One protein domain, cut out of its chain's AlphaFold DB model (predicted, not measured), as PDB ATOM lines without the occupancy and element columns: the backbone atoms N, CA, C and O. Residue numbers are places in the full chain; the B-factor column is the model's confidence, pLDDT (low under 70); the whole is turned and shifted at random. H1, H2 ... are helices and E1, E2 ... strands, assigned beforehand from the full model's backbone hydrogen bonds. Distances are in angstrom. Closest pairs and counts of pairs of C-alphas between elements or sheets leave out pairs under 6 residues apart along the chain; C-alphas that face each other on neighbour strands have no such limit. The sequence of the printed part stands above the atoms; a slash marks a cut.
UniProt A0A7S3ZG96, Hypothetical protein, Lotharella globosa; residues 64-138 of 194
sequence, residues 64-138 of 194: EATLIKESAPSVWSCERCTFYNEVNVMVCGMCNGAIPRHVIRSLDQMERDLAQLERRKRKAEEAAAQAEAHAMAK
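AT A GLANCE: This is residues 64 to 138 of the 194 residues of the protein "Hypothetical protein" of Lotharella globosa (UniProt A0A7S3ZG96). One long helix, H2, runs along the whole like a shaft, with a small head of loops and a two-strand hairpin, E1 and E2, at the end where it begins; the short helix H1 lies side by side with a part of H2 and runs the opposite way. The second part of H2, residues 119 to 138, sticks out alone as an arm and makes much of the length. The printed part has 75 residues with two named helices and two named strands, in the order H1, E1, E2, H2; the sheet E1 - E2 is antiparallel, and the class is mostly helix. The whole is extended, with a radius of gyration of the C-alphas of 19.9 A and spans of 68 by 16 by 14 A.

HOW THE PARTS SIT: H1, residues 64 to 71, and H2, residues 101 to 138, touch at a shallow tilt of 5 degrees and run opposite ways. Their closest C-alphas are those of Ile 68 and Met 110, 6.3 A apart, and H2 touches H1 with residues 110 to 117 alone. A tight link of 3 residues joins H1 to E1, residues 75 to 77. E1 and E2, residues 84 to 86, are antiparallel neighbours and form a hairpin, with 147 degrees between their directions. The C-alphas of residues 77 and 84, which face each other, are 4.4 A apart. N 76 and O 85 are within hydrogen-bond range at 2.9 A, as are N 85 and O 76 at 2.8 A. H1 and E2 are apart. The closest C-alphas of E1 and H2 are those of Trp 76 and Val 103, 7.2 A apart. In H1 and H2 every O i to N i+4 pair is within hydrogen-bond range.

IN THESE COORDINATES: H1 begins at C-alpha 64, at (274.552, 288.586, 206.654), and measures 10.7 A from first to last C-alpha. E1 and E2 each measure 6.9 A; C-alpha 75, where E1 begins, is at (291.610, 279.710, 215.772). H2 measures 55.4 A, from C-alpha 101 at (286.148, 267.194, 215.100) to C-alpha 138 at (252.557, 295.766, 181.601).

THE WHOLE: The two C-alphas farthest apart are those of Cys 95 and Lys 138, at 68.3 A. Residues 119 to 138, which belong to H2, stand free; without them the body has 55 residues and spans 38 by 16 by 13 A. The link E1 to E2, 6 residues, is short, and the link E2 to H2, residues 87 to 100, is long. The printed part has no cut. Its mean pLDDT is 94.8, and no printed residue is under 70.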
ATOM      1  N   GLU A  64     274.842 289.990 206.312       90.94
ATOM      2  CA  GLU A  64     274.552 288.586 206.654       90.94
ATOM      3  C   GLU A  64     275.766 287.676 206.380       90.94
ATOM      4  O   GLU A  64     276.133 286.864 207.228       90.94
ATOM      5  N   ALA A  65     276.468 287.871 205.257       92.69
ATOM      6  CA  ALA A  65     277.699 287.138 204.953       92.69
ATOM      7  C   ALA A  65     278.819 287.412 205.970       92.69
ATOM      8  O   ALA A  65     279.584 286.507 206.309       92.69
ATOM      9  N   THR A  66     278.915 288.650 206.461       92.88
ATOM     10  CA  THR A  66     279.890 289.042 207.489       92.88
ATOM     11  C   THR A  66     279.585 288.348 208.812       92.88
ATOM     12  O   THR A  66     280.474 287.723 209.380       92.88
ATOM     13  N   LEU A  67     278.319 288.337 209.240       92.75
ATOM     14  CA  LEU A  67     277.890 287.648 210.462       92.75
ATOM     15  C   LEU A  67     278.157 286.136 210.412       92.75
ATOM     16  O   LEU A  67     278.598 285.556 211.402       92.75
ATOM     17  N   ILE A  68     277.946 285.492 209.257       91.62
ATOM     18  CA  ILE A  68     278.265 284.066 209.084       91.62
ATOM     19  C   ILE A  68     279.776 283.833 209.228       91.62
ATOM     20  O   ILE A  68     280.186 282.913 209.934       91.62
ATOM     21  N   LYS A  69     280.616 284.684 208.626       90.56
ATOM     22  CA  LYS A  69     282.081 284.580 208.748       90.56
ATOM     23  C   LYS A  69     282.576 284.836 210.172       90.56
ATOM     24  O   LYS A  69     283.471 284.137 210.629       90.56
ATOM     25  N   GLU A  70     281.988 285.800 210.874       91.19
ATOM     26  CA  GLU A  70     282.321 286.118 212.270       91.19
ATOM     27  C   GLU A  70     281.885 285.022 213.250       91.19
ATOM     28  O   GLU A  70     282.473 284.885 214.320       91.19
ATOM     29  N   SER A  71     280.880 284.216 212.889       89.62
ATOM     30  CA  SER A  71     280.426 283.093 213.716       89.62
ATOM     31  C   SER A  71     281.376 281.886 213.705       89.62
ATOM     32  O   SER A  71     281.288 281.024 214.584       89.62
ATOM     33  N   ALA A  72     282.292 281.813 212.733       88.50
ATOM     34  CA  ALA A  72     283.240 280.716 212.622       88.50
ATOM     35  C   ALA A  72     284.489 280.943 213.492       88.50
ATOM     36  O   ALA A  72     284.981 282.067 213.609       88.50
ATOM     37  N   PRO A  73     285.049 279.876 214.091       88.94
ATOM     38  CA  PRO A  73     286.278 279.993 214.861       88.94
ATOM     39  C   PRO A  73     287.435 280.405 213.944       88.94
ATOM     40  O   PRO A  73     287.730 279.725 212.966       88.94
ATOM     41  N   SER A  74     288.126 281.496 214.275       91.81
ATOM     42  CA  SER A  74     289.342 281.931 213.569       91.81
ATOM     43  C   SER A  74     290.593 281.148 213.994       91.81
ATOM     44  O   SER A  74     291.581 281.092 213.258       91.81
ATOM     45  N   VAL A  75     290.541 280.516 215.169       96.00
ATOM     46  CA  VAL A  75     291.610 279.710 215.772       96.00
ATOM     47  C   VAL A  75     291.027 278.499 216.498       96.00
ATOM     48  O   VAL A  75     289.867 278.511 216.912       96.00
ATOM     49  N   TRP A  76     291.839 277.463 216.708       97.12
ATOM     50  CA  TRP A  76     291.472 276.298 217.516       97.12
ATOM     51  C   TRP A  76     292.543 275.962 218.551       97.12
ATOM     52  O   TRP A  76     293.740 275.971 218.266       97.12
ATOM     53  N   SER A  77     292.109 275.638 219.769       97.88
ATOM     54  CA  SER A  77     293.012 275.155 220.813       97.88
ATOM     55  C   SER A  77     293.226 273.650 220.672       97.88
ATOM     56  O   SER A  77     292.280 272.882 220.491       97.88
ATOM     57  N   CYS A  78     294.480 273.212 220.748       97.81
ATOM     58  CA  CYS A  78     294.822 271.801 220.737       97.81
ATOM     59  C   CYS A  78     294.416 271.128 222.055       97.81
ATOM     60  O   CYS A  78     294.967 271.440 223.106       97.81
ATOM     61  N   GLU A  79     293.551 270.113 221.999       96.75
ATOM     62  CA  GLU A  79     293.115 269.356 223.187       96.75
ATOM     63  C   GLU A  79     294.270 268.630 223.912       96.75
ATOM     64  O   GLU A  79     294.153 268.305 225.091       96.75
ATOM     65  N   ARG A  80     295.403 268.388 223.231       97.56
ATOM     66  CA  ARG A  80     296.563 267.674 223.792       97.56
ATOM     67  C   ARG A  80     297.571 268.581 224.498       97.56
ATOM     68  O   ARG A  80     298.141 268.175 225.503       97.56
ATOM     69  N   CYS A  81     297.858 269.753 223.933       97.62
ATOM     70  CA  CYS A  81     298.938 270.633 224.409       97.62
ATOM     71  C   CYS A  81     298.516 272.093 224.612       97.62
ATOM     72  O   CYS A  81     299.381 272.938 224.803       97.62
ATOM     73  N   THR A  82     297.214 272.379 224.505       97.69
ATOM     74  CA  THR A  82     296.552 273.689 224.675       97.69
ATOM     75  C   THR A  82     297.012 274.823 223.751       97.69
ATOM     76  O   THR A  82     296.416 275.900 223.770       97.69
ATOM     77  N   PHE A  83     297.994 274.585 222.877       98.00
ATOM     78  CA  PHE A  83     298.454 275.544 221.873       98.00
ATOM     79  C   PHE A  83     297.320 275.983 220.932       98.00
ATOM     80  O   PHE A  83     296.559 275.145 220.440       98.00
ATOM     81  N   TYR A  84     297.226 277.289 220.671       98.00
ATOM     82  CA  TYR A  84     296.272 277.871 219.727       98.00
ATOM     83  C   TYR A  84     296.852 277.845 218.316       98.00
ATOM     84  O   TYR A  84     297.909 278.414 218.062       98.00
ATOM     85  N   ASN A  85     296.148 277.190 217.405       97.62
ATOM     86  CA  ASN A  85     296.520 277.081 216.005       97.62
ATOM     87  C   ASN A  85     295.555 277.903 215.144       97.62
ATOM     88  O   ASN A  85     294.393 278.099 215.508       97.62
ATOM     89  N   GLU A  86     296.026 278.339 213.981       96.12
ATOM     90  CA  GLU A  86     295.173 278.938 212.956       96.12
ATOM     91  C   GLU A  86     294.157 277.918 212.413       96.12
ATOM     92  O   GLU A  86     294.410 276.714 212.351       96.12
ATOM     93  N   VAL A  87     292.981 278.385 211.994       94.06
ATOM     94  CA  VAL A  87     291.913 277.509 211.481       94.06
ATOM     95  C   VAL A  87     292.243 276.821 210.148       94.06
ATOM     96  O   VAL A  87     291.672 275.785 209.821       94.06
ATOM     97  N   ASN A  88     293.198 277.365 209.392       92.88
ATOM     98  CA  ASN A  88     293.686 276.814 208.125       92.88
ATOM     99  C   ASN A  88     294.623 275.599 208.305       92.88
ATOM    100  O   ASN A  88     294.889 274.897 207.327       92.88
ATOM    101  N   VAL A  89     295.121 275.325 209.520       95.94
ATOM    102  CA  VAL A  89     295.989 274.173 209.790       95.94
ATOM    103  C   VAL A  89     295.207 273.020 210.417       95.94
ATOM    104  O   VAL A  89     294.525 273.165 211.427       95.94
ATOM    105  N   MET A  90     295.351 271.830 209.831       96.06
ATOM    106  CA  MET A  90     294.661 270.609 210.283       96.06
ATOM    107  C   MET A  90     295.405 269.871 211.405       96.06
ATOM    108  O   MET A  90     294.882 268.922 211.993       96.06
ATOM    109  N   VAL A  91     296.647 270.275 211.679       97.62
ATOM    110  CA  VAL A  91     297.567 269.617 212.609       97.62
ATOM    111  C   VAL A  91     298.225 270.677 213.484       97.62
ATOM    112  O   VAL A  91     298.587 271.749 213.006       97.62
ATOM    113  N   CYS A  92     298.373 270.378 214.772       98.31
ATOM    114  CA  CYS A  92     298.949 271.299 215.734       98.31
ATOM    115  C   CYS A  92     300.445 271.491 215.475       98.31
ATOM    116  O   CYS A  92     301.188 270.510 215.455       98.31
ATOM    117  N   GLY A  93     300.893 272.746 215.387       98.00
ATOM    118  CA  GLY A  93     302.300 273.081 215.142       98.00
ATOM    119  C   GLY A  93     303.267 272.700 216.271       98.00
ATOM    120  O   GLY A  93     304.471 272.683 216.047       98.00
ATOM    121  N   MET A  94     302.760 272.392 217.473       98.25
ATOM    122  CA  MET A  94     303.587 272.037 218.638       98.25
ATOM    123  C   MET A  94     303.691 270.530 218.886       98.25
ATOM    124  O   MET A  94     304.762 270.031 219.214       98.25
ATOM    125  N   CYS A  95     302.578 269.795 218.790       97.88
ATOM    126  CA  CYS A  95     302.518 268.386 219.211       97.88
ATOM    127  C   CYS A  95     302.057 267.419 218.113       97.88
ATOM    128  O   CYS A  95     301.846 266.234 218.388       97.88
ATOM    129  N   ASN A  96     301.837 267.933 216.902       97.75
ATOM    130  CA  ASN A  96     301.307 267.217 215.744       97.75
ATOM    131  C   ASN A  96     299.955 266.519 215.993       97.75
ATOM    132  O   ASN A  96     299.582 265.590 215.277       97.75
ATOM    133  N   GLY A  97     299.203 266.950 217.012       97.06
ATOM    134  CA  GLY A  97     297.836 266.491 217.249       97.06
ATOM    135  C   GLY A  97     296.883 266.997 216.165       97.06
ATOM    136  O   GLY A  97     297.035 268.120 215.691       97.06
ATOM    137  N   ALA A  98     295.899 266.187 215.781       97.19
ATOM    138  CA  ALA A  98     294.886 266.585 214.806       97.19
ATOM    139  C   ALA A  98     293.919 267.636 215.379       97.19
ATOM    140  O   ALA A  98     293.665 267.670 216.587       97.19
ATOM    141  N   ILE A  99     293.359 268.463 214.499       96.81
ATOM    142  CA  ILE A  99     292.292 269.413 214.823       96.81
ATOM    143  C   ILE A  99     291.053 268.701 215.420       96.81
ATOM    144  O   ILE A  99     290.689 267.606 214.967       96.81
ATOM    145  N   PRO A 100     290.366 269.289 216.420       96.19
ATOM    146  CA  PRO A 100     289.159 268.694 216.980       96.19
ATOM    147  C   PRO A 100     288.013 268.577 215.968       96.19
ATOM    148  O   PRO A 100     287.713 269.504 215.215       96.19
ATOM    149  N   ARG A 101     287.278 267.458 216.015       95.25
ATOM    150  CA  ARG A 101     286.148 267.194 215.100       95.25
ATOM    151  C   ARG A 101     285.043 268.252 215.151       95.25
ATOM    152  O   ARG A 101     284.391 268.493 214.141       95.25
ATOM    153  N   HIS A 102     284.794 268.855 216.311       92.88
ATOM    154  CA  HIS A 102     283.756 269.877 216.449       92.88
ATOM    155  C   HIS A 102     284.127 271.184 215.727       92.88
ATOM    156  O   HIS A 102     283.235 271.855 215.218       92.88
ATOM    157  N   VAL A 103     285.425 271.500 215.617       94.00
ATOM    158  CA  VAL A 103     285.908 272.648 214.839       94.00
ATOM    159  C   VAL A 103     285.669 272.402 213.354       94.00
ATOM    160  O   VAL A 103     285.049 273.239 212.712       94.00
ATOM    161  N   ILE A 104     286.032 271.218 212.838       94.19
ATOM    162  CA  ILE A 104     285.760 270.831 211.440       94.19
ATOM    163  C   ILE A 104     284.267 270.991 211.117       94.19
ATOM    164  O   ILE A 104     283.903 271.672 210.166       94.19
ATOM    165  N   ARG A 105     283.383 270.455 211.973       94.31
ATOM    166  CA  ARG A 105     281.926 270.568 211.785       94.31
ATOM    167  C   ARG A 105     281.422 272.013 211.774       94.31
ATOM    168  O   ARG A 105     280.439 272.286 211.091       94.31
ATOM    169  N   SER A 106     282.047 272.903 212.545       92.94
ATOM    170  CA  SER A 106     281.705 274.330 212.566       92.94
ATOM    171  C   SER A 106     282.080 275.010 211.247       92.94
ATOM    172  O   SER A 106     281.273 275.740 210.674       92.94
ATOM    173  N   LEU A 107     283.257 274.691 210.699       92.56
ATOM    174  CA  LEU A 107     283.706 275.205 209.402       92.56
ATOM    175  C   LEU A 107     282.818 274.706 208.258       92.56
ATOM    176  O   LEU A 107     282.342 275.513 207.462       92.56
ATOM    177  N   ASP A 108     282.500 273.409 208.249       94.25
ATOM    178  CA  ASP A 108     281.572 272.814 207.278       94.25
ATOM    179  C   ASP A 108     280.171 273.441 207.365       94.25
ATOM    180  O   ASP A 108     279.420 273.481 206.387       94.25
ATOM    181  N   GLN A 109     279.744 273.860 208.560       94.38
ATOM    182  CA  GLN A 109     278.459 274.530 208.748       94.38
ATOM    183  C   GLN A 109     278.482 275.941 208.159       94.38
ATOM    184  O   GLN A 109     277.613 276.261 207.351       94.38
ATOM    185  N   MET A 110     279.504 276.736 208.476       94.88
ATOM    186  CA  MET A 110     279.691 278.075 207.914       94.88
ATOM    187  C   MET A 110     279.717 278.048 206.377       94.88
ATOM    188  O   MET A 110     279.052 278.860 205.738       94.88
ATOM    189  N   GLU A 111     280.451 277.112 205.766       95.06
ATOM    190  CA  GLU A 111     280.516 276.996 204.303       95.06
ATOM    191  C   GLU A 111     279.134 276.707 203.694       95.06
ATOM    192  O   GLU A 111     278.738 277.316 202.695       95.06
ATOM    193  N   ARG A 112     278.351 275.831 204.334       96.88
ATOM    194  CA  ARG A 112     276.970 275.550 203.921       96.88
ATOM    195  C   ARG A 112     276.069 276.773 204.061       96.88
ATOM    196  O   ARG A 112     275.255 277.005 203.168       96.88
ATOM    197  N   ASP A 113     276.216 277.547 205.127       95.75
ATOM    198  CA  ASP A 113     275.413 278.748 205.365       95.75
ATOM    199  C   ASP A 113     275.745 279.853 204.348       95.75
ATOM    200  O   ASP A 113     274.834 280.452 203.771       95.75
ATOM    201  N   LEU A 114     277.028 280.046 204.017       96.00
ATOM    202  CA  LEU A 114     277.459 280.943 202.936       96.00
ATOM    203  C   LEU A 114     276.883 280.510 201.579       96.00
ATOM    204  O   LEU A 114     276.295 281.325 200.867       96.00
ATOM    205  N   ALA A 115     276.958 279.219 201.246       96.88
ATOM    206  CA  ALA A 115     276.387 278.697 200.004       96.88
ATOM    207  C   ALA A 115     274.852 278.850 199.948       96.88
ATOM    208  O   ALA A 115     274.271 279.077 198.880       96.88
ATOM    209  N   GLN A 116     274.160 278.726 201.085       97.00
ATOM    210  CA  GLN A 116     272.723 278.999 201.170       97.00
ATOM    211  C   GLN A 116     272.412 280.480 200.956       97.00
ATOM    212  O   GLN A 116     271.457 280.797 200.239       97.00
ATOM    213  N   LEU A 117     273.213 281.379 201.534       95.94
ATOM    214  CA  LEU A 117     273.068 282.819 201.356       95.94
ATOM    215  C   LEU A 117     273.236 283.221 199.886       95.94
ATOM    216  O   LEU A 117     272.400 283.945 199.350       95.94
ATOM    217  N   GLU A 118     274.232 282.675 199.188       96.19
ATOM    218  CA  GLU A 118     274.424 282.904 197.750       96.19
ATOM    219  C   GLU A 118     273.236 282.410 196.913       96.19
ATOM    220  O   GLU A 118     272.762 283.105 196.009       96.19
ATOM    221  N   ARG A 119     272.686 281.231 197.238       97.69
ATOM    222  CA  ARG A 119     271.466 280.722 196.586       97.69
ATOM    223  C   ARG A 119     270.267 281.636 196.832       97.69
ATOM    224  O   ARG A 119     269.471 281.838 195.914       97.69
ATOM    225  N   ARG A 120     270.113 282.164 198.052       95.88
ATOM    226  CA  ARG A 120     269.056 283.130 198.402       95.88
ATOM    227  C   ARG A 120     269.231 284.433 197.627       95.88
ATOM    228  O   ARG A 120     268.263 284.882 197.019       95.88
ATOM    229  N   LYS A 121     270.454 284.968 197.560       94.12
ATOM    230  CA  LYS A 121     270.801 286.164 196.782       94.12
ATOM    231  C   LYS A 121     270.436 285.999 195.306       94.12
ATOM    232  O   LYS A 121     269.664 286.797 194.787       94.12
ATOM    233  N   ARG A 122     270.871 284.912 194.659       96.69
ATOM    234  CA  ARG A 122     270.526 284.633 193.254       96.69
ATOM    235  C   ARG A 122     269.013 284.536 193.035       96.69
ATOM    236  O   ARG A 122     268.507 285.069 192.055       96.69
ATOM    237  N   LYS A 123     268.280 283.865 193.931       97.06
ATOM    238  CA  LYS A 123     266.810 283.784 193.846       97.06
ATOM    239  C   LYS A 123     266.150 285.157 193.979       97.06
ATOM    240  O   LYS A 123     265.179 285.419 193.279       97.06
ATOM    241  N   ALA A 124     266.659 286.014 194.862       93.31
ATOM    242  CA  ALA A 124     266.156 287.373 195.030       93.31
ATOM    243  C   ALA A 124     266.437 288.239 193.791       93.31
ATOM    244  O   ALA A 124     265.536 288.922 193.315       93.31
ATOM    245  N   GLU A 125     267.645 288.158 193.227       93.25
ATOM    246  CA  GLU A 125     268.020 288.841 191.980       93.25
ATOM    247  C   GLU A 125     267.166 288.369 190.794       93.25
ATOM    248  O   GLU A 125     266.661 289.184 190.024       93.25
ATOM    249  N   GLU A 126     266.935 287.059 190.672       96.69
ATOM    250  CA  GLU A 126     266.074 286.487 189.636       96.69
ATOM    251  C   GLU A 126     264.615 286.941 189.798       96.69
ATOM    252  O   GLU A 126     263.983 287.348 188.823       96.69
ATOM    253  N   ALA A 127     264.085 286.938 191.024       95.12
ATOM    254  CA  ALA A 127     262.739 287.428 191.308       95.12
ATOM    255  C   ALA A 127     262.597 288.931 191.010       95.12
ATOM    256  O   ALA A 127     261.586 289.349 190.440       95.12
ATOM    257  N   ALA A 128     263.611 289.736 191.338       92.62
ATOM    258  CA  ALA A 128     263.645 291.159 191.011       92.62
ATOM    259  C   ALA A 128     263.644 291.380 189.490       92.62
ATOM    260  O   ALA A 128     262.803 292.120 188.978       92.62
ATOM    261  N   ALA A 129     264.496 290.664 188.750       94.31
ATOM    262  CA  ALA A 129     264.538 290.732 187.290       94.31
ATOM    263  C   ALA A 129     263.202 290.312 186.647       94.31
ATOM    264  O   ALA A 129     262.727 290.947 185.702       94.31
ATOM    265  N   GLN A 130     262.549 289.270 187.174       95.38
ATOM    266  CA  GLN A 130     261.223 288.846 186.717       95.38
ATOM    267  C   GLN A 130     260.148 289.908 186.998       95.38
ATOM    268  O   GLN A 130     259.303 290.171 186.135       95.38
ATOM    269  N   ALA A 131     260.179 290.546 188.170       93.81
ATOM    270  CA  ALA A 131     259.255 291.621 188.521       93.81
ATOM    271  C   ALA A 131     259.425 292.842 187.600       93.81
ATOM    272  O   ALA A 131     258.430 293.377 187.102       93.81
ATOM    273  N   GLU A 132     260.668 293.236 187.307       90.25
ATOM    274  CA  GLU A 132     260.982 294.306 186.354       90.25
ATOM    275  C   GLU A 132     260.496 293.973 184.938       90.25
ATOM    276  O   GLU A 132     259.817 294.787 184.304       90.25
ATOM    277  N   ALA A 133     260.760 292.757 184.453       93.75
ATOM    278  CA  ALA A 133     260.295 292.304 183.144       93.75
ATOM    279  C   ALA A 133     258.761 292.321 183.047       93.75
ATOM    280  O   ALA A 133     258.194 292.797 182.056       93.75
ATOM    281  N   HIS A 134     258.066 291.860 184.091       94.31
ATOM    282  CA  HIS A 134     256.608 291.908 184.157       94.31
ATOM    283  C   HIS A 134     256.078 293.353 184.176       94.31
ATOM    284  O   HIS A 134     255.124 293.670 183.454       94.31
ATOM    285  N   ALA A 135     256.706 294.248 184.944       91.00
ATOM    286  CA  ALA A 135     256.351 295.665 184.988       91.00
ATOM    287  C   ALA A 135     256.534 296.337 183.618       91.00
ATOM    288  O   ALA A 135     255.630 297.031 183.144       91.00
ATOM    289  N   MET A 136     257.645 296.064 182.930       85.44
ATOM    290  CA  MET A 136     257.906 296.571 181.582       85.44
ATOM    291  C   MET A 136     256.891 296.030 180.565       85.44
ATOM    292  O   MET A 136     256.357 296.786 179.749       85.44
ATOM    293  N   ALA A 137     256.553 294.740 180.634       93.94
ATOM    294  CA  ALA A 137     255.538 294.131 179.776       93.94
ATOM    295  C   ALA A 137     254.140 294.727 180.011       93.94
ATOM    296  O   ALA A 137     253.371 294.920 179.065       93.94
ATOM    297  N   LYS A 138     253.791 295.044 181.264       95.56
ATOM    298  CA  LYS A 138     252.557 295.766 181.601       95.56
ATOM    299  C   LYS A 138     252.572 297.187 181.026       95.56
ATOM    300  O   LYS A 138     251.650 297.539 180.297       95.56
TER     301      LYS A 138